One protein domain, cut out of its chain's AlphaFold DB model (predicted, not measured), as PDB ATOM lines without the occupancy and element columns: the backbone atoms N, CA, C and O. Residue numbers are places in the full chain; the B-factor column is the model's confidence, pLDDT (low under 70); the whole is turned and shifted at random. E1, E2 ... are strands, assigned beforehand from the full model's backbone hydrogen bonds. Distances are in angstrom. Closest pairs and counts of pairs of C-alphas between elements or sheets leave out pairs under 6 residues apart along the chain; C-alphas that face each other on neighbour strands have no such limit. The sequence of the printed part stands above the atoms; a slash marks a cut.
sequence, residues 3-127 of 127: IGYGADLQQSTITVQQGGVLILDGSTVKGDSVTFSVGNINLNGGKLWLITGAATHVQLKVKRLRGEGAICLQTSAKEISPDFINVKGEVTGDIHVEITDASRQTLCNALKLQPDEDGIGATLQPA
ATOM      1  N   ILE A   3     -38.570  35.883  31.606       92.88
ATOM      2  CA  ILE A   3     -39.490  35.509  30.535       92.88
ATOM      3  C   ILE A   3     -40.106  34.158  30.880       92.88
ATOM      4  O   ILE A   3     -39.392  33.178  31.080       92.88
ATOM      5  N   GLY A   4     -41.435  34.118  30.955       88.50
ATOM      6  CA  GLY A   4     -42.172  32.886  31.211       88.50
ATOM      7  C   GLY A   4     -42.138  31.922  30.024       88.50
ATOM      8  O   GLY A   4     -41.973  32.321  28.867       88.50
ATOM      9  N   TYR A   5     -42.318  30.641  30.323       88.75
ATOM     10  CA  TYR A   5     -42.425  29.581  29.333       88.75
ATOM     11  C   TYR A   5     -43.545  29.842  28.316       88.75
ATOM     12  O   TYR A   5     -44.619  30.330  28.660       88.75
ATOM     13  N   GLY A   6     -43.294  29.486  27.054       84.31
ATOM     14  CA  GLY A   6     -44.236  29.672  25.946       84.31
ATOM     15  C   GLY A   6     -44.139  31.024  25.234       84.31
ATOM     16  O   GLY A   6     -44.814  31.215  24.225       84.31
ATOM     17  N   ALA A   7     -43.290  31.947  25.699       88.81
ATOM     18  CA  ALA A   7     -42.990  33.166  24.953       88.81
ATOM     19  C   ALA A   7     -42.350  32.840  23.590       88.81
ATOM     20  O   ALA A   7     -41.390  32.068  23.520       88.81
ATOM     21  N   ASP A   8     -42.845  33.455  22.512       90.94
ATOM     22  CA  ASP A   8     -42.209  33.338  21.199       90.94
ATOM     23  C   ASP A   8     -40.973  34.239  21.127       90.94
ATOM     24  O   ASP A   8     -41.049  35.451  20.922       90.94
ATOM     25  N   LEU A   9     -39.811  33.622  21.323       94.12
ATOM     26  CA  LEU A   9     -38.513  34.279  21.245       94.12
ATOM     27  C   LEU A   9     -37.711  33.834  20.020       94.12
ATOM     28  O   LEU A   9     -36.547  34.219  19.903       94.12
ATOM     29  N   GLN A  10     -38.277  33.055  19.093       92.19
ATOM     30  CA  GLN A  10     -37.503  32.408  18.020       92.19
ATOM     31  C   GLN A  10     -36.896  33.398  17.012       92.19
ATOM     32  O   GLN A  10     -35.902  33.094  16.345       92.19
ATOM     33  N   GLN A  11     -37.475  34.595  16.900       93.38
ATOM     34  CA  GLN A  11     -36.961  35.686  16.063       93.38
ATOM     35  C   GLN A  11     -36.207  36.760  16.863       93.38
ATOM     36  O   GLN A  11     -35.786  37.770  16.304       93.38
ATOM     37  N   SER A  12     -36.023  36.559  18.171       96.00
ATOM     38  CA  SER A  12     -35.364  37.542  19.031       96.00
ATOM     39  C   SER A  12     -33.840  37.520  18.899       96.00
ATOM     40  O   SER A  12     -33.232  36.524  18.505       96.00
ATOM     41  N   THR A  13     -33.214  38.636  19.267       97.12
ATOM     42  CA  THR A  13     -31.784  38.704  19.583       97.12
ATOM     43  C   THR A  13     -31.636  39.330  20.959       97.12
ATOM     44  O   THR A  13     -32.010  40.484  21.154       97.12
ATOM     45  N   ILE A  14     -31.106  38.567  21.909       97.62
ATOM     46  CA  ILE A  14     -30.955  38.981  23.302       97.62
ATOM     47  C   ILE A  14     -29.467  39.084  23.617       97.62
ATOM     48  O   ILE A  14     -28.695  38.183  23.300       97.62
ATOM     49  N   THR A  15     -29.057  40.182  24.247       97.75
ATOM     50  CA  THR A  15     -27.686  40.353  24.739       97.75
ATOM     51  C   THR A  15     -27.713  40.496  26.250       97.75
ATOM     52  O   THR A  15     -28.390  41.379  26.775       97.75
ATOM     53  N   VAL A  16     -26.981  39.629  26.942       97.94
ATOM     54  CA  VAL A  16     -26.850  39.650  28.398       97.94
ATOM     55  C   VAL A  16     -25.488  40.241  28.736       97.94
ATOM     56  O   VAL A  16     -24.455  39.621  28.495       97.94
ATOM     57  N   GLN A  17     -25.505  41.473  29.239       97.56
ATOM     58  CA  GLN A  17     -24.303  42.221  29.613       97.56
ATOM     59  C   GLN A  17     -23.655  41.659  30.882       97.56
ATOM     60  O   GLN A  17     -24.271  40.870  31.600       97.56
ATOM     61  N   GLN A  18     -22.437  42.111  31.177       96.44
ATOM     62  CA  GLN A  18     -21.680  41.695  32.353       96.44
ATOM     63  C   GLN A  18     -22.474  41.958  33.636       96.44
ATOM     64  O   GLN A  18     -23.028  43.041  33.826       96.44
ATOM     65  N   GLY A  19     -22.583  40.941  34.495       93.12
ATOM     66  CA  GLY A  19     -23.413  40.990  35.707       93.12
ATOM     67  C   GLY A  19     -24.929  40.982  35.447       93.12
ATOM     68  O   GLY A  19     -25.722  40.900  36.384       93.12
ATOM     69  N   GLY A  20     -25.348  41.036  34.183       96.69
ATOM     70  CA  GLY A  20     -26.731  40.923  33.755       96.69
ATOM     71  C   GLY A  20     -27.244  39.488  33.828       96.69
ATOM     72  O   GLY A  20     -26.496  38.517  33.696       96.69
ATOM     73  N   VAL A  21     -28.560  39.368  34.012       96.81
ATOM     74  CA  VAL A  21     -29.238  38.079  34.154       96.81
ATOM     75  C   VAL A  21     -30.476  38.019  33.258       96.81
ATOM     76  O   VAL A  21     -31.380  38.862  33.358       96.81
ATOM     77  N   LEU A  22     -30.531  36.998  32.402       97.38
ATOM     78  CA  LEU A  22     -31.739  36.560  31.703       97.38
ATOM     79  C   LEU A  22     -32.271  35.303  32.386       97.38
ATOM     80  O   LEU A  22     -31.507  34.376  32.604       97.38
ATOM     81  N   ILE A  23     -33.561  35.265  32.707       97.31
ATOM     82  CA  ILE A  23     -34.230  34.095  33.282       97.31
ATOM     83  C   ILE A  23     -35.298  33.630  32.295       97.31
ATOM     84  O   ILE A  23     -36.168  34.418  31.921       97.31
ATOM     85  N   LEU A  24     -35.238  32.358  31.907       97.19
ATOM     86  CA  LEU A  24     -36.302  31.647  31.212       97.19
ATOM     87  C   LEU A  24     -36.973  30.711  32.221       97.19
ATOM     88  O   LEU A  24     -36.355  29.766  32.715       97.19
ATOM     89  N   ASP A  25     -38.219  31.018  32.568       95.88
ATOM     90  CA  ASP A  25     -38.937  30.367  33.662       95.88
ATOM     91  C   ASP A  25     -39.954  29.349  33.137       95.88
ATOM     92  O   ASP A  25     -41.016  29.707  32.628       95.88
ATOM     93  N   GLY A  26     -39.607  28.069  33.261       94.44
ATOM     94  CA  GLY A  26     -40.460  26.910  33.009       94.44
ATOM     95  C   GLY A  26     -40.823  26.145  34.278       94.44
ATOM     96  O   GLY A  26     -41.162  24.965  34.195       94.44
ATOM     97  N   SER A  27     -40.761  26.783  35.450       93.38
ATOM     98  CA  SER A  27     -41.051  26.151  36.747       93.38
ATOM     99  C   SER A  27     -42.457  25.548  36.842       93.38
ATOM    100  O   SER A  27     -42.665  24.566  37.551       93.38
ATOM    101  N   THR A  28     -43.421  26.091  36.094       91.88
ATOM    102  CA  THR A  28     -44.813  25.617  36.079       91.88
ATOM    103  C   THR A  28     -45.079  24.507  35.061       91.88
ATOM    104  O   THR A  28     -46.195  23.984  35.013       91.88
ATOM    105  N   VAL A  29     -44.102  24.164  34.213       91.19
ATOM    106  CA  VAL A  29     -44.263  23.104  33.211       91.19
ATOM    107  C   VAL A  29     -44.317  21.755  33.923       91.19
ATOM    108  O   VAL A  29     -43.434  21.408  34.704       91.19
ATOM    109  N   LYS A  30     -45.383  20.996  33.662       87.12
ATOM    110  CA  LYS A  30     -45.560  19.643  34.199       87.12
ATOM    111  C   LYS A  30     -44.908  18.619  33.273       87.12
ATOM    112  O   LYS A  30     -45.043  18.725  32.057       87.12
ATOM    113  N   GLY A  31     -44.311  17.592  33.868       85.00
ATOM    114  CA  GLY A  31     -43.662  16.491  33.160       85.00
ATOM    115  C   GLY A  31     -42.140  16.590  33.187       85.00
ATOM    116  O   GLY A  31     -41.566  17.500  33.785       85.00
ATOM    117  N   ASP A  32     -41.504  15.630  32.527       87.56
ATOM    118  CA  ASP A  32     -40.066  15.402  32.680       87.56
ATOM    119  C   ASP A  32     -39.220  16.239  31.718       87.56
ATOM    120  O   ASP A  32     -38.001  16.290  31.869       87.56
ATOM    121  N   SER A  33     -39.841  16.915  30.743       92.12
ATOM    122  CA  SER A  33     -39.124  17.675  29.719       92.12
ATOM    123  C   SER A  33     -39.609  19.110  29.564       92.12
ATOM    124  O   SER A  33     -40.807  19.385  29.522       92.12
ATOM    125  N   VAL A  34     -38.649  20.028  29.430       95.25
ATOM    126  CA  VAL A  34     -38.879  21.453  29.178       95.25
ATOM    127  C   VAL A  34     -37.974  21.894  28.038       95.25
ATOM    128  O   VAL A  34     -36.762  21.722  28.097       95.25
ATOM    129  N   THR A  35     -38.551  22.491  26.995       95.00
ATOM    130  CA  THR A  35     -37.783  23.081  25.888       95.00
ATOM    131  C   THR A  35     -37.991  24.586  25.833       95.00
ATOM    132  O   THR A  35     -39.103  25.047  25.589       95.00
ATOM    133  N   PHE A  36     -36.915  25.347  25.992       95.56
ATOM    134  CA  PHE A  36     -36.874  26.783  25.733       95.56
ATOM    135  C   PHE A  36     -36.395  27.024  24.302       95.56
ATOM    136  O   PHE A  36     -35.484  26.347  23.836       95.56
ATOM    137  N   SER A  37     -37.011  27.959  23.579       95.75
ATOM    138  CA  SER A  37     -36.632  28.289  22.198       95.75
ATOM    139  C   SER A  37     -36.400  29.784  22.055       95.75
ATOM    140  O   SER A  37     -37.319  30.570  22.259       95.75
ATOM    141  N   VAL A  38     -35.177  30.169  21.701       96.50
ATOM    142  CA  VAL A  38     -34.741  31.562  21.540       96.50
ATOM    143  C   VAL A  38     -34.063  31.714  20.176       96.50
ATOM    144  O   VAL A  38     -33.525  30.759  19.634       96.50
ATOM    145  N   GLY A  39     -34.109  32.900  19.575       97.00
ATOM    146  CA  GLY A  39     -33.400  33.190  18.331       97.00
ATOM    147  C   GLY A  39     -31.893  33.240  18.564       97.00
ATOM    148  O   GLY A  39     -31.203  32.231  18.457       97.00
ATOM    149  N   ASN A  40     -31.367  34.414  18.896       97.81
ATOM    150  CA  ASN A  40     -29.944  34.606  19.162       97.81
ATOM    151  C   ASN A  40     -29.716  35.045  20.609       97.81
ATOM    152  O   ASN A  40     -30.411  35.936  21.099       97.81
ATOM    153  N   ILE A  41     -28.701  34.480  21.260       97.94
ATOM    154  CA  ILE A  41     -28.242  34.877  22.591       97.94
ATOM    155  C   ILE A  41     -26.767  35.271  22.500       97.94
ATOM    156  O   ILE A  41     -25.927  34.483  22.071       97.94
ATOM    157  N   ASN A  42     -26.450  36.491  22.925       97.94
ATOM    158  CA  ASN A  42     -25.081  36.960  23.107       97.94
ATOM    159  C   ASN A  42     -24.810  37.102  24.607       97.94
ATOM    160  O   ASN A  42     -25.467  37.905  25.273       97.94
ATOM    161  N   LEU A  43     -23.848  36.354  25.135       97.81
ATOM    162  CA  LEU A  43     -23.354  36.518  26.497       97.81
ATOM    163  C   LEU A  43     -22.099  37.401  26.462       97.81
ATOM    164  O   LEU A  43     -21.164  37.136  25.712       97.81
ATOM    165  N   ASN A  44     -22.105  38.482  27.237       97.19
ATOM    166  CA  ASN A  44     -20.974  39.399  27.389       97.19
ATOM    167  C   ASN A  44     -20.592  39.487  28.875       97.19
ATOM    168  O   ASN A  44     -20.780  40.521  29.509       97.19
ATOM    169  N   GLY A  45     -20.194  38.358  29.463       96.12
ATOM    170  CA  GLY A  45     -19.983  38.175  30.904       96.12
ATOM    171  C   GLY A  45     -21.281  38.026  31.714       96.12
ATOM    172  O   GLY A  45     -21.286  38.221  32.932       96.12
ATOM    173  N   GLY A  46     -22.404  37.765  31.040       96.81
ATOM    174  CA  GLY A  46     -23.734  37.636  31.639       96.81
ATOM    175  C   GLY A  46     -24.128  36.191  31.960       96.81
ATOM    176  O   GLY A  46     -23.460  35.241  31.546       96.81
ATOM    177  N   LYS A  47     -25.253  36.022  32.669       96.25
ATOM    178  CA  LYS A  47     -25.813  34.701  33.003       96.25
ATOM    179  C   LYS A  47     -27.197  34.472  32.393       96.25
ATOM    180  O   LYS A  47     -28.085  35.320  32.501       96.25
ATOM    181  N   LEU A  48     -27.393  33.291  31.812       97.19
ATOM    182  CA  LEU A  48     -28.690  32.757  31.407       97.19
ATOM    183  C   LEU A  48     -29.156  31.724  32.431       97.19
ATOM    184  O   LEU A  48     -28.531  30.686  32.575       97.19
ATOM    185  N   TRP A  49     -30.270  31.974  33.100       96.62
ATOM    186  CA  TRP A  49     -30.905  31.023  34.001       96.62
ATOM    187  C   TRP A  49     -32.051  30.308  33.299       96.62
ATOM    188  O   TRP A  49     -32.953  30.951  32.762       96.62
ATOM    189  N   LEU A  50     -32.028  28.983  33.348       96.56
ATOM    190  CA  LEU A  50     -33.144  28.121  32.991       96.56
ATOM    191  C   LEU A  50     -33.732  27.604  34.300       96.56
ATOM    192  O   LEU A  50     -33.039  26.924  35.050       96.56
ATOM    193  N   ILE A  51     -34.979  27.954  34.601       95.94
ATOM    194  CA  ILE A  51     -35.646  27.498  35.825       95.94
ATOM    195  C   ILE A  51     -36.692  26.463  35.441       95.94
ATOM    196  O   ILE A  51     -37.559  26.730  34.609       95.94
ATOM    197  N   THR A  52     -36.624  25.285  36.048       95.06
ATOM    198  CA  THR A  52     -37.587  24.202  35.848       95.06
ATOM    199  C   THR A  52     -38.075  23.655  37.186       95.06
ATOM    200  O   THR A  52     -37.462  23.864  38.233       95.06
ATOM    201  N   GLY A  53     -39.231  22.988  37.154       93.25
ATOM    202  CA  GLY A  53     -39.725  22.204  38.283       93.25
ATOM    203  C   GLY A  53     -38.984  20.870  38.373       93.25
ATOM    204  O   GLY A  53     -37.761  20.820  38.434       93.25
ATOM    205  N   ALA A  54     -39.719  19.761  38.321       91.38
ATOM    206  CA  ALA A  54     -39.150  18.413  38.426       91.38
ATOM    207  C   ALA A  54     -38.544  17.865  37.114       91.38
ATOM    208  O   ALA A  54     -38.311  16.663  37.012       91.38
ATOM    209  N   ALA A  55     -38.319  18.712  36.105       92.12
ATOM    210  CA  ALA A  55     -37.882  18.262  34.788       92.12
ATOM    211  C   ALA A  55     -36.445  17.724  34.816       92.12
ATOM    212  O   ALA A  55     -35.536  18.377  35.336       92.12
ATOM    213  N   THR A  56     -36.258  16.562  34.192       90.50
ATOM    214  CA  THR A  56     -34.974  15.864  34.038       90.50
ATOM    215  C   THR A  56     -34.409  15.971  32.620       90.50
ATOM    216  O   THR A  56     -33.272  15.593  32.384       90.50
ATOM    217  N   HIS A  57     -35.177  16.510  31.667       92.94
ATOM    218  CA  HIS A  57     -34.780  16.702  30.270       92.94
ATOM    219  C   HIS A  57     -35.043  18.145  29.820       92.94
ATOM    220  O   HIS A  57     -36.090  18.475  29.250       92.94
ATOM    221  N   VAL A  58     -34.082  19.022  30.070       94.50
ATOM    222  CA  VAL A  58     -34.120  20.444  29.734       94.50
ATOM    223  C   VAL A  58     -33.363  20.695  28.437       94.50
ATOM    224  O   VAL A  58     -32.196  20.348  28.285       94.50
ATOM    225  N   GLN A  59     -34.022  21.336  27.479       95.00
ATOM    226  CA  GLN A  59     -33.409  21.702  26.212       95.00
ATOM    227  C   GLN A  59     -33.470  23.207  25.994       95.00
ATOM    228  O   GLN A  59     -34.541  23.812  26.039       95.00
ATOM    229  N   LEU A  60     -32.323  23.807  25.696       95.81
ATOM    230  CA  LEU A  60     -32.232  25.161  25.175       95.81
ATOM    231  C   LEU A  60     -32.002  25.083  23.666       95.81
ATOM    232  O   LEU A  60     -30.917  24.734  23.212       95.81
ATOM    233  N   LYS A  61     -33.029  25.407  22.881       95.69
ATOM    234  CA  LYS A  61     -32.907  25.597  21.435       95.69
ATOM    235  C   LYS A  61     -32.606  27.058  21.142       95.69
ATOM    236  O   LYS A  61     -33.383  27.942  21.505       95.69
ATOM    237  N   VAL A  62     -31.510  27.298  20.446       96.12
ATOM    238  CA  VAL A  62     -31.103  28.597  19.920       96.12
ATOM    239  C   VAL A  62     -30.868  28.488  18.417       96.12
ATOM    240  O   VAL A  62     -30.564  27.415  17.907       96.12
ATOM    241  N   LYS A  63     -30.978  29.596  17.681       95.69
ATOM    242  CA  LYS A  63     -30.309  29.704  16.375       95.69
ATOM    243  C   LYS A  63     -28.810  29.873  16.594       95.69
ATOM    244  O   LYS A  63     -28.022  29.154  15.995       95.69
ATOM    245  N   ARG A  64     -28.437  30.796  17.490       95.56
ATOM    246  CA  ARG A  64     -27.045  31.050  17.871       95.56
ATOM    247  C   ARG A  64     -26.908  31.437  19.335       95.56
ATOM    248  O   ARG A  64     -27.626  32.315  19.811       95.56
ATOM    249  N   LEU A  65     -25.938  30.849  20.017       96.94
ATOM    250  CA  LEU A  65     -25.468  31.232  21.339       96.94
ATOM    251  C   LEU A  65     -23.976  31.560  21.238       96.94
ATOM    252  O   LEU A  65     -23.187  30.731  20.791       96.94
ATOM    253  N   ARG A  66     -23.577  32.774  21.628       96.19
ATOM    254  CA  ARG A  66     -22.169  33.173  21.528       96.19
ATOM    255  C   ARG A  66     -21.657  34.068  22.642       96.19
ATOM    256  O   ARG A  66     -22.444  34.775  23.269       96.19
ATOM    257  N   GLY A  67     -20.336  34.120  22.768       95.94
ATOM    258  CA  GLY A  67     -19.610  35.069  23.611       95.94
ATOM    259  C   GLY A  67     -19.043  34.418  24.867       95.94
ATOM    260  O   GLY A  67     -18.619  33.270  24.820       95.94
ATOM    261  N   GLU A  68     -19.017  35.164  25.966       96.19
ATOM    262  CA  GLU A  68     -18.475  34.724  27.253       96.19
ATOM    263  C   GLU A  68     -19.562  34.800  28.325       96.19
ATOM    264  O   GLU A  68     -20.265  35.811  28.426       96.19
ATOM    265  N   GLY A  69     -19.725  33.758  29.138       95.81
ATOM    266  CA  GLY A  69     -20.668  33.790  30.256       95.81
ATOM    267  C   GLY A  69     -21.045  32.415  30.787       95.81
ATOM    268  O   GLY A  69     -20.301  31.447  30.637       95.81
ATOM    269  N   ALA A  70     -22.216  32.338  31.421       94.62
ATOM    270  CA  ALA A  70     -22.706  31.091  31.997       94.62
ATOM    271  C   ALA A  70     -24.181  30.812  31.691       94.62
ATOM    272  O   ALA A  70     -25.009  31.726  31.636       94.62
ATOM    273  N   ILE A  71     -24.509  29.529  31.560       95.25
ATOM    274  CA  ILE A  71     -25.863  28.990  31.629       95.25
ATOM    275  C   ILE A  71     -26.022  28.303  32.986       95.25
ATOM    276  O   ILE A  71     -25.257  27.413  33.329       95.25
ATOM    277  N   CYS A  72     -27.033  28.690  33.750       94.31
ATOM    278  CA  CYS A  72     -27.352  28.105  35.043       94.31
ATOM    279  C   CYS A  72     -28.698  27.380  34.936       94.31
ATOM    280  O   CYS A  72     -29.722  28.017  34.680       94.31
ATOM    281  N   LEU A  73     -28.724  26.064  35.137       94.88
ATOM    282  CA  LEU A  73     -29.962  25.311  35.318       94.88
ATOM    283  C   LEU A  73     -30.319  25.286  36.808       94.88
ATOM    284  O   LEU A  73     -29.534  24.820  37.630       94.88
ATOM    285  N   GLN A  74     -31.512  25.762  37.155       94.44
ATOM    286  CA  GLN A  74     -32.117  25.600  38.473       94.44
ATOM    287  C   GLN A  74     -33.273  24.608  38.350       94.44
ATOM    288  O   GLN A  74     -34.229  24.877  37.621       94.44
ATOM    289  N   THR A  75     -33.197  23.480  39.053       92.31
ATOM    290  CA  THR A  75     -34.213  22.419  38.989       92.31
ATOM    291  C   THR A  75     -34.611  21.939  40.384       92.31
ATOM    292  O   THR A  75     -33.831  22.009  41.333       92.31
ATOM    293  N   SER A  76     -35.843  21.450  40.516       91.25
ATOM    294  CA  SER A  76     -36.335  20.748  41.706       91.25
ATOM    295  C   SER A  76     -36.481  19.239  41.472       91.25
ATOM    296  O   SER A  76     -37.233  18.572  42.189       91.25
ATOM    297  N   ALA A  77     -35.839  18.698  40.434       90.12
ATOM    298  CA  ALA A  77     -35.747  17.261  40.219       90.12
ATOM    299  C   ALA A  77     -35.057  16.573  41.414       90.12
ATOM    300  O   ALA A  77     -34.174  17.141  42.053       90.12
ATOM    301  N   LYS A  78     -35.487  15.347  41.737       86.00
ATOM    302  CA  LYS A  78     -34.956  14.586  42.885       86.00
ATOM    303  C   LYS A  78     -33.519  14.115  42.674       86.00
ATOM    304  O   LYS A  78     -32.758  14.023  43.628       86.00
ATOM    305  N   GLU A  79     -33.195  13.791  41.433       84.69
ATOM    306  CA  GLU A  79     -31.856  13.442  40.975       84.69
ATOM    307  C   GLU A  79     -31.409  14.530  40.013       84.69
ATOM    308  O   GLU A  79     -32.250  15.111  39.330       84.69
ATOM    309  N   ILE A  80     -30.114  14.835  39.987       83.75
ATOM    310  CA  ILE A  80     -29.550  15.913  39.177       83.75
ATOM    311  C   ILE A  80     -28.300  15.379  38.483       83.75
ATOM    312  O   ILE A  80     -27.417  14.821  39.132       83.75
ATOM    313  N   SER A  81     -28.252  15.535  37.160       84.69
ATOM    314  CA  SER A  81     -27.163  15.068  36.300       84.69
ATOM    315  C   SER A  81     -26.794  16.142  35.269       84.69
ATOM    316  O   SER A  81     -27.687  16.862  34.813       84.69
ATOM    317  N   PRO A  82     -25.519  16.224  34.841       82.38
ATOM    318  CA  PRO A  82     -25.101  16.959  33.645       82.38
ATOM    319  C   PRO A  82     -25.974  16.704  32.412       82.38
ATOM    320  O   PRO A  82     -26.287  17.636  31.676       82.38
ATOM    321  N   ASP A  83     -26.436  15.466  32.233       86.31
ATOM    322  CA  ASP A  83     -27.212  15.045  31.059       86.31
ATOM    323  C   ASP A  83     -28.608  15.685  30.991       86.31
ATOM    324  O   ASP A  83     -29.319  15.553  29.994       86.31
ATOM    325  N   PHE A  84     -29.021  16.397  32.046       87.69
ATOM    326  CA  PHE A  84     -30.321  17.055  32.104       87.69
ATOM    327  C   PHE A  84     -30.417  18.262  31.192       87.69
ATOM    328  O   PHE A  84     -31.530  18.682  30.893       87.69
ATOM    329  N   ILE A  85     -29.297  18.859  30.788       90.69
ATOM    330  CA  ILE A  85     -29.303  20.032  29.926       90.69
ATOM    331  C   ILE A  85     -28.635  19.733  28.593       90.69
ATOM    332  O   ILE A  85     -27.499  19.282  28.518       90.69
ATOM    333  N   ASN A  86     -29.355  20.047  27.522       92.19
ATOM    334  CA  ASN A  86     -28.847  19.990  26.162       92.19
ATOM    335  C   ASN A  86     -29.048  21.351  25.481       92.19
ATOM    336  O   ASN A  86     -30.139  21.928  25.543       92.19
ATOM    337  N   VAL A  87     -28.009  21.850  24.814       93.38
ATOM    338  CA  VAL A  87     -28.067  23.071  24.007       93.38
ATOM    339  C   VAL A  87     -28.009  22.694  22.529       93.38
ATOM    340  O   VAL A  87     -27.062  22.063  22.073       93.38
ATOM    341  N   LYS A  88     -29.025  23.108  21.769       93.75
ATOM    342  CA  LYS A  88     -29.088  22.918  20.314       93.75
ATOM    343  C   LYS A  88     -29.034  24.256  19.596       93.75
ATOM    344  O   LYS A  88     -29.811  25.146  19.935       93.75
ATOM    345  N   GLY A  89     -28.183  24.356  18.585       92.50
ATOM    346  CA  GLY A  89     -27.935  25.534  17.761       92.50
ATOM    347  C   GLY A  89     -26.445  25.832  17.622       92.50
ATOM    348  O   GLY A  89     -25.612  25.140  18.198       92.50
ATOM    349  N   GLU A  90     -26.112  26.891  16.885       94.25
ATOM    350  CA  GLU A  90     -24.720  27.317  16.706       94.25
ATOM    351  C   GLU A  90     -24.156  27.862  18.029       94.25
ATOM    352  O   GLU A  90     -24.606  28.910  18.504       94.25
ATOM    353  N   VAL A  91     -23.159  27.192  18.615       94.19
ATOM    354  CA  VAL A  91     -22.504  27.619  19.865       94.19
ATOM    355  C   VAL A  91     -21.066  28.058  19.601       94.19
ATOM    356  O   VAL A  91     -20.301  27.344  18.966       94.19
ATOM    357  N   THR A  92     -20.673  29.240  20.086       93.75
ATOM    358  CA  THR A  92     -19.290  29.744  19.940       93.75
ATOM    359  C   THR A  92     -18.841  30.589  21.135       93.75
ATOM    360  O   THR A  92     -19.591  31.428  21.621       93.75
ATOM    361  N   GLY A  93     -17.590  30.447  21.570       92.75
ATOM    362  CA  GLY A  93     -17.015  31.247  22.661       92.75
ATOM    363  C   GLY A  93     -16.777  30.444  23.937       92.75
ATOM    364  O   GLY A  93     -16.631  29.226  23.878       92.75
ATOM    365  N   ASP A  94     -16.690  31.133  25.073       93.94
ATOM    366  CA  ASP A  94     -16.357  30.538  26.369       93.94
ATOM    367  C   ASP A  94     -17.573  30.556  27.298       93.94
ATOM    368  O   ASP A  94     -17.883  31.548  27.962       93.94
ATOM    369  N   ILE A  95     -18.326  29.459  27.275       94.69
ATOM    370  CA  ILE A  95     -19.610  29.355  27.962       94.69
ATOM    371  C   ILE A  95     -19.550  28.194  28.939       94.69
ATOM    372  O   ILE A  95     -19.347  27.044  28.551       94.69
ATOM    373  N   HIS A  96     -19.772  28.513  30.207       93.50
ATOM    374  CA  HIS A  96     -19.830  27.536  31.284       93.50
ATOM    375  C   HIS A  96     -21.278  27.168  31.603       93.50
ATOM    376  O   HIS A  96     -22.194  27.971  31.424       93.50
ATOM    377  N   VAL A  97     -21.493  25.955  32.094       93.25
ATOM    378  CA  VAL A  97     -22.795  25.443  32.504       93.25
ATOM    379  C   VAL A  97     -22.726  25.007  33.955       93.25
ATOM    380  O   VAL A  97     -21.879  24.203  34.335       93.25
ATOM    381  N   GLU A  98     -23.631  25.541  34.763       92.00
ATOM    382  CA  GLU A  98     -23.787  25.230  36.181       92.00
ATOM    383  C   GLU A  98     -25.171  24.611  36.393       92.00
ATOM    384  O   GLU A  98     -26.162  25.106  35.851       92.00
ATOM    385  N   ILE A  99     -25.261  23.553  37.201       91.00
ATOM    386  CA  ILE A  99     -26.551  22.967  37.588       91.00
ATOM    387  C   ILE A  99     -26.713  23.087  39.098       91.00
ATOM    388  O   ILE A  99     -25.819  22.731  39.871       91.00
ATOM    389  N   THR A 100     -27.866  23.609  39.501       90.62
ATOM    390  CA  THR A 100     -28.210  23.944  40.878       90.62
ATOM    391  C   THR A 100     -29.559  23.355  41.274       90.62
ATOM    392  O   THR A 100     -30.437  23.154  40.427       90.62
ATOM    393  N   ASP A 101     -29.737  23.106  42.570       88.88
ATOM    394  CA  ASP A 101     -31.054  22.795  43.128       88.88
ATOM    395  C   ASP A 101     -31.949  24.042  43.252       88.88
ATOM    396  O   ASP A 101     -31.569  25.170  42.927       88.88
ATOM    397  N   ALA A 102     -33.158  23.855  43.785       85.06
ATOM    398  CA  ALA A 102     -34.102  24.937  44.053       85.06
ATOM    399  C   ALA A 102     -33.577  26.006  45.039       85.06
ATOM    400  O   ALA A 102     -34.070  27.135  45.019       85.06
ATOM    401  N   SER A 103     -32.578  25.677  45.864       86.06
ATOM    402  CA  SER A 103     -31.908  26.601  46.791       86.06
ATOM    403  C   SER A 103     -30.720  27.326  46.146       86.06
ATOM    404  O   SER A 103     -30.058  28.122  46.813       86.06
ATOM    405  N   ARG A 104     -30.463  27.089  44.849       83.12
ATOM    406  CA  ARG A 104     -29.311  27.587  44.081       83.12
ATOM    407  C   ARG A 104     -27.965  27.091  44.601       83.12
ATOM    408  O   ARG A 104     -26.938  27.725  44.358       83.12
ATOM    409  N   GLN A 105     -27.954  25.964  45.303       84.12
ATOM    410  CA  GLN A 105     -26.712  25.303  45.660       84.12
ATOM    411  C   GLN A 105     -26.168  24.585  44.423       84.12
ATOM    412  O   GLN A 105     -26.896  23.842  43.767       84.12
ATOM    413  N   THR A 106     -24.897  24.814  44.087       81.50
ATOM    414  CA  THR A 106     -24.234  24.129  42.970       81.50
ATOM    415  C   THR A 106     -24.105  22.641  43.264       81.50
ATOM    416  O   THR A 106     -23.556  22.255  44.296       81.50
ATOM    417  N   LEU A 107     -24.607  21.817  42.346       78.44
ATOM    418  CA  LEU A 107     -24.597  20.358  42.458       78.44
ATOM    419  C   LEU A 107     -23.763  19.688  41.370       78.44
ATOM    420  O   LEU A 107     -23.134  18.665  41.627       78.44
ATOM    421  N   CYS A 108     -23.702  20.285  40.180       74.50
ATOM    422  CA  CYS A 108     -22.733  19.910  39.158       74.50
ATOM    423  C   CYS A 108     -21.791  21.091  38.925       74.50
ATOM    424  O   CYS A 108     -22.248  22.205  38.652       74.50
ATOM    425  N   ASN A 109     -20.486  20.837  39.071       70.12
ATOM    426  CA  ASN A 109     -19.436  21.825  38.825       70.12
ATOM    427  C   ASN A 109     -19.482  22.327  37.379       70.12
ATOM    428  O   ASN A 109     -20.019  21.647  36.509       70.12
ATOM    429  N   ALA A 110     -18.900  23.507  37.149       71.31
ATOM    430  CA  ALA A 110     -18.876  24.173  35.854       71.31
ATOM    431  C   ALA A 110     -18.424  23.219  34.735       71.31
ATOM    432  O   ALA A 110     -17.292  22.741  34.730       71.31
ATOM    433  N   LEU A 111     -19.327  22.948  33.799       84.50
ATOM    434  CA  LEU A 111     -19.046  22.209  32.574       84.50
ATOM    435  C   LEU A 111     -18.831  23.214  31.456       84.50
ATOM    436  O   LEU A 111     -19.585  24.178  31.337       84.50
ATOM    437  N   LYS A 112     -17.822  23.005  30.619       89.00
ATOM    438  CA  LYS A 112     -17.632  23.837  29.440       89.00
ATOM    439  C   LYS A 112     -18.537  23.343  28.322       89.00
ATOM    440  O   LYS A 112     -18.548  22.157  27.999       89.00
ATOM    441  N   LEU A 113     -19.293  24.262  27.735       89.62
ATOM    442  CA  LEU A 113     -20.118  23.973  26.575       89.62
ATOM    443  C   LEU A 113     -19.232  23.987  25.327       89.62
ATOM    444  O   LEU A 113     -18.673  25.026  24.973       89.62
ATOM    445  N   GLN A 114     -19.089  22.834  24.684       88.88
ATOM    446  CA  GLN A 114     -18.237  22.654  23.513       88.88
ATOM    447  C   GLN A 114     -19.112  22.408  22.287       88.88
ATOM    448  O   GLN A 114     -19.965  21.523  22.341       88.88
ATOM    449  N   PRO A 115     -18.958  23.187  21.205       88.06
ATOM    450  CA  PRO A 115     -19.718  22.953  19.988       88.06
ATOM    451  C   PRO A 115     -19.416  21.568  19.417       88.06
ATOM    452  O   PRO A 115     -18.266  21.125  19.410       88.06
ATOM    453  N   ASP A 116     -20.459  20.909  18.926       86.81
ATOM    454  CA  ASP A 116     -20.338  19.623  18.249       86.81
ATOM    455  C   ASP A 116     -19.642  19.797  16.886       86.81
ATOM    456  O   ASP A 116     -19.606  20.897  16.327       86.81
ATOM    457  N   GLU A 117     -19.097  18.712  16.321       82.06
ATOM    458  CA  GLU A 117     -18.355  18.753  15.046       82.06
ATOM    459  C   GLU A 117     -19.186  19.307  13.874       82.06
ATOM    460  O   GLU A 117     -18.636  19.915  12.957       82.06
ATOM    461  N   ASP A 118     -20.509  19.118  13.907       80.75
ATOM    462  CA  ASP A 118     -21.435  19.624  12.890       80.75
ATOM    463  C   ASP A 118     -21.834  21.098  13.092       80.75
ATOM    464  O   ASP A 118     -22.444  21.699  12.206       80.75
ATOM    465  N   GLY A 119     -21.480  21.693  14.238       76.88
ATOM    466  CA  GLY A 119     -21.795  23.072  14.608       76.88
ATOM    467  C   GLY A 119     -23.277  23.349  14.899       76.88
ATOM    468  O   GLY A 119     -23.657  24.516  14.991       76.88
ATOM    469  N   ILE A 120     -24.121  22.317  15.023       76.75
ATOM    470  CA  ILE A 120     -25.583  22.437  15.208       76.75
ATOM    471  C   ILE A 120     -26.005  22.071  16.643       76.75
ATOM    472  O   ILE A 120     -27.147  22.316  17.049       76.75
ATOM    473  N   GLY A 121     -25.093  21.531  17.446       81.38
ATOM    474  CA  GLY A 121     -25.287  21.260  18.865       81.38
ATOM    475  C   GLY A 121     -24.079  21.654  19.701       81.38
ATOM    476  O   GLY A 121     -23.080  22.176  19.198       81.38
ATOM    477  N   ALA A 122     -24.198  21.424  21.003       85.19
ATOM    478  CA  ALA A 122     -23.060  21.464  21.893       85.19
ATOM    479  C   ALA A 122     -23.188  20.425  23.002       85.19
ATOM    480  O   ALA A 122     -24.263  20.210  23.574       85.19
ATOM    481  N   THR A 123     -22.051  19.839  23.347       86.12
ATOM    482  CA  THR A 123     -21.901  18.863  24.416       86.12
ATOM    483  C   THR A 123     -21.226  19.492  25.625       86.12
ATOM    484  O   THR A 123     -20.433  20.432  25.531       86.12
ATOM    485  N   LEU A 124     -21.578  18.986  26.804       85.44
ATOM    486  CA  LEU A 124     -20.939  19.387  28.046       85.44
ATOM    487  C   LEU A 124     -19.657  18.585  28.221       85.44
ATOM    488  O   LEU A 124     -19.683  17.355  28.218       85.44
ATOM    489  N   GLN A 125     -18.546  19.283  28.410       82.38
ATOM    490  CA  GLN A 125     -17.273  18.678  28.770       82.38
ATOM    491  C   GLN A 125     -16.845  19.160  30.160       82.38
ATOM    492  O   GLN A 125     -17.180  20.283  30.547       82.38
ATOM    493  N   PRO A 126     -16.115  18.340  30.934       76.06
ATOM    494  CA  PRO A 126     -15.436  18.822  32.131       76.06
ATOM    495  C   PRO A 126     -14.582  20.052  31.785       76.06
ATOM    496  O   PRO A 126     -13.869  20.026  30.780       76.06
ATOM    497  N   ALA A 127     -14.722  21.127  32.566       66.88
ATOM    498  CA  ALA A 127     -13.939  22.352  32.396       66.88
ATOM    499  C   ALA A 127     -12.480  22.178  32.840       66.88
ATOM    500  O   ALA A 127     -12.234  21.385  33.780       66.88
TER     501      ALA A 127
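What this domain is: This is residues 3 to 127 of the 127 residues of the protein "Fluffing protein" of Escherichia coli (UniProt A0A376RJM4). The chain is wound in stacked turns, a short solenoid in which E3, E4 and E5 are long strands that each fold back on themselves and are stacked side by side, parallel. E1 and E2 together make a further turn beside E3 at one end of the stack, and E6 and E7 cover E5 at the other end. The printed part has 125 residues with no named helix and seven named strands, E1 to E7 in order, in one branched, strongly twisted sheet of mixed direction, and its class is all strand. It is compact, with a radius of gyration of the C-alphas of 13.1 A, and rounded, spanning 32 by 32 by 30 A.

Where its parts are: E1 is residues 9 to 16, starting at C-alpha 9 at (-38.513, 34.279, 21.245), and bends by 84 degrees at residue 12. E2 is residues 21 to 26. E3, residues 33 to 52, is the longest strand by residues; it bends by 170 degrees at residue 44, and its first and last C-alphas are 9.1 A apart. E4, residues 57 to 74, bends by 164 degrees at residue 67 and measures 12.4 A end to end. E5, residues 85 to 100, bends by 169 degrees at residue 88 and measures 11.7 A. E6, residues 106 to 115, spans 23.5 A. E7, residues 121 to 126, ends at C-alpha 126 at (-15.436, 18.822, 32.131).

How they stand to each other: E1 and E2, the edge strands, lie on one side of E3, and E4 lies on the other side. E1 is parallel to E3, with N 14 and O 40 2.8 A apart, within hydrogen-bond range. E2 is parallel to E3, with N 24 and O 49 at 2.8 A. Residues 3 to 4 also pair, parallel, with residues 24 to 25 of E2. E3 and E4 are parallel, with N 36 and O 59 at 2.8 A and N 50 and O 72 at 2.8 A. E4 and E5 are parallel, with N 62 and O 88 at 2.8 A and N 73 and O 98 at 2.8 A. On the other side of E5 from E4 lie E6, beside residues 91 to 100, and E7, beside residues 87 to 89. E5, E6 and E7 form a meander, each strand the antiparallel neighbour of the one before. In the hairpin of E5 and E6, N 97 and O 111 are 2.7 A apart; in that of E6 and E7, N 112 and O 125 are 2.8 A apart. E5 and E7 are antiparallel, with N 122 and O 87 at 3.1 A. E1 and E7 are apart.

The domain as a whole: The two C-alphas farthest apart are those of Ser 103 and Asp 118, at 36.2 A. The printed part has no cut and no long link; E2 to E3 and E4 to E5 are short links, and the other four are tight. The mean pLDDT of the printed part is 91.0, and residue 127, the chain's last, is the one printed residue under 70.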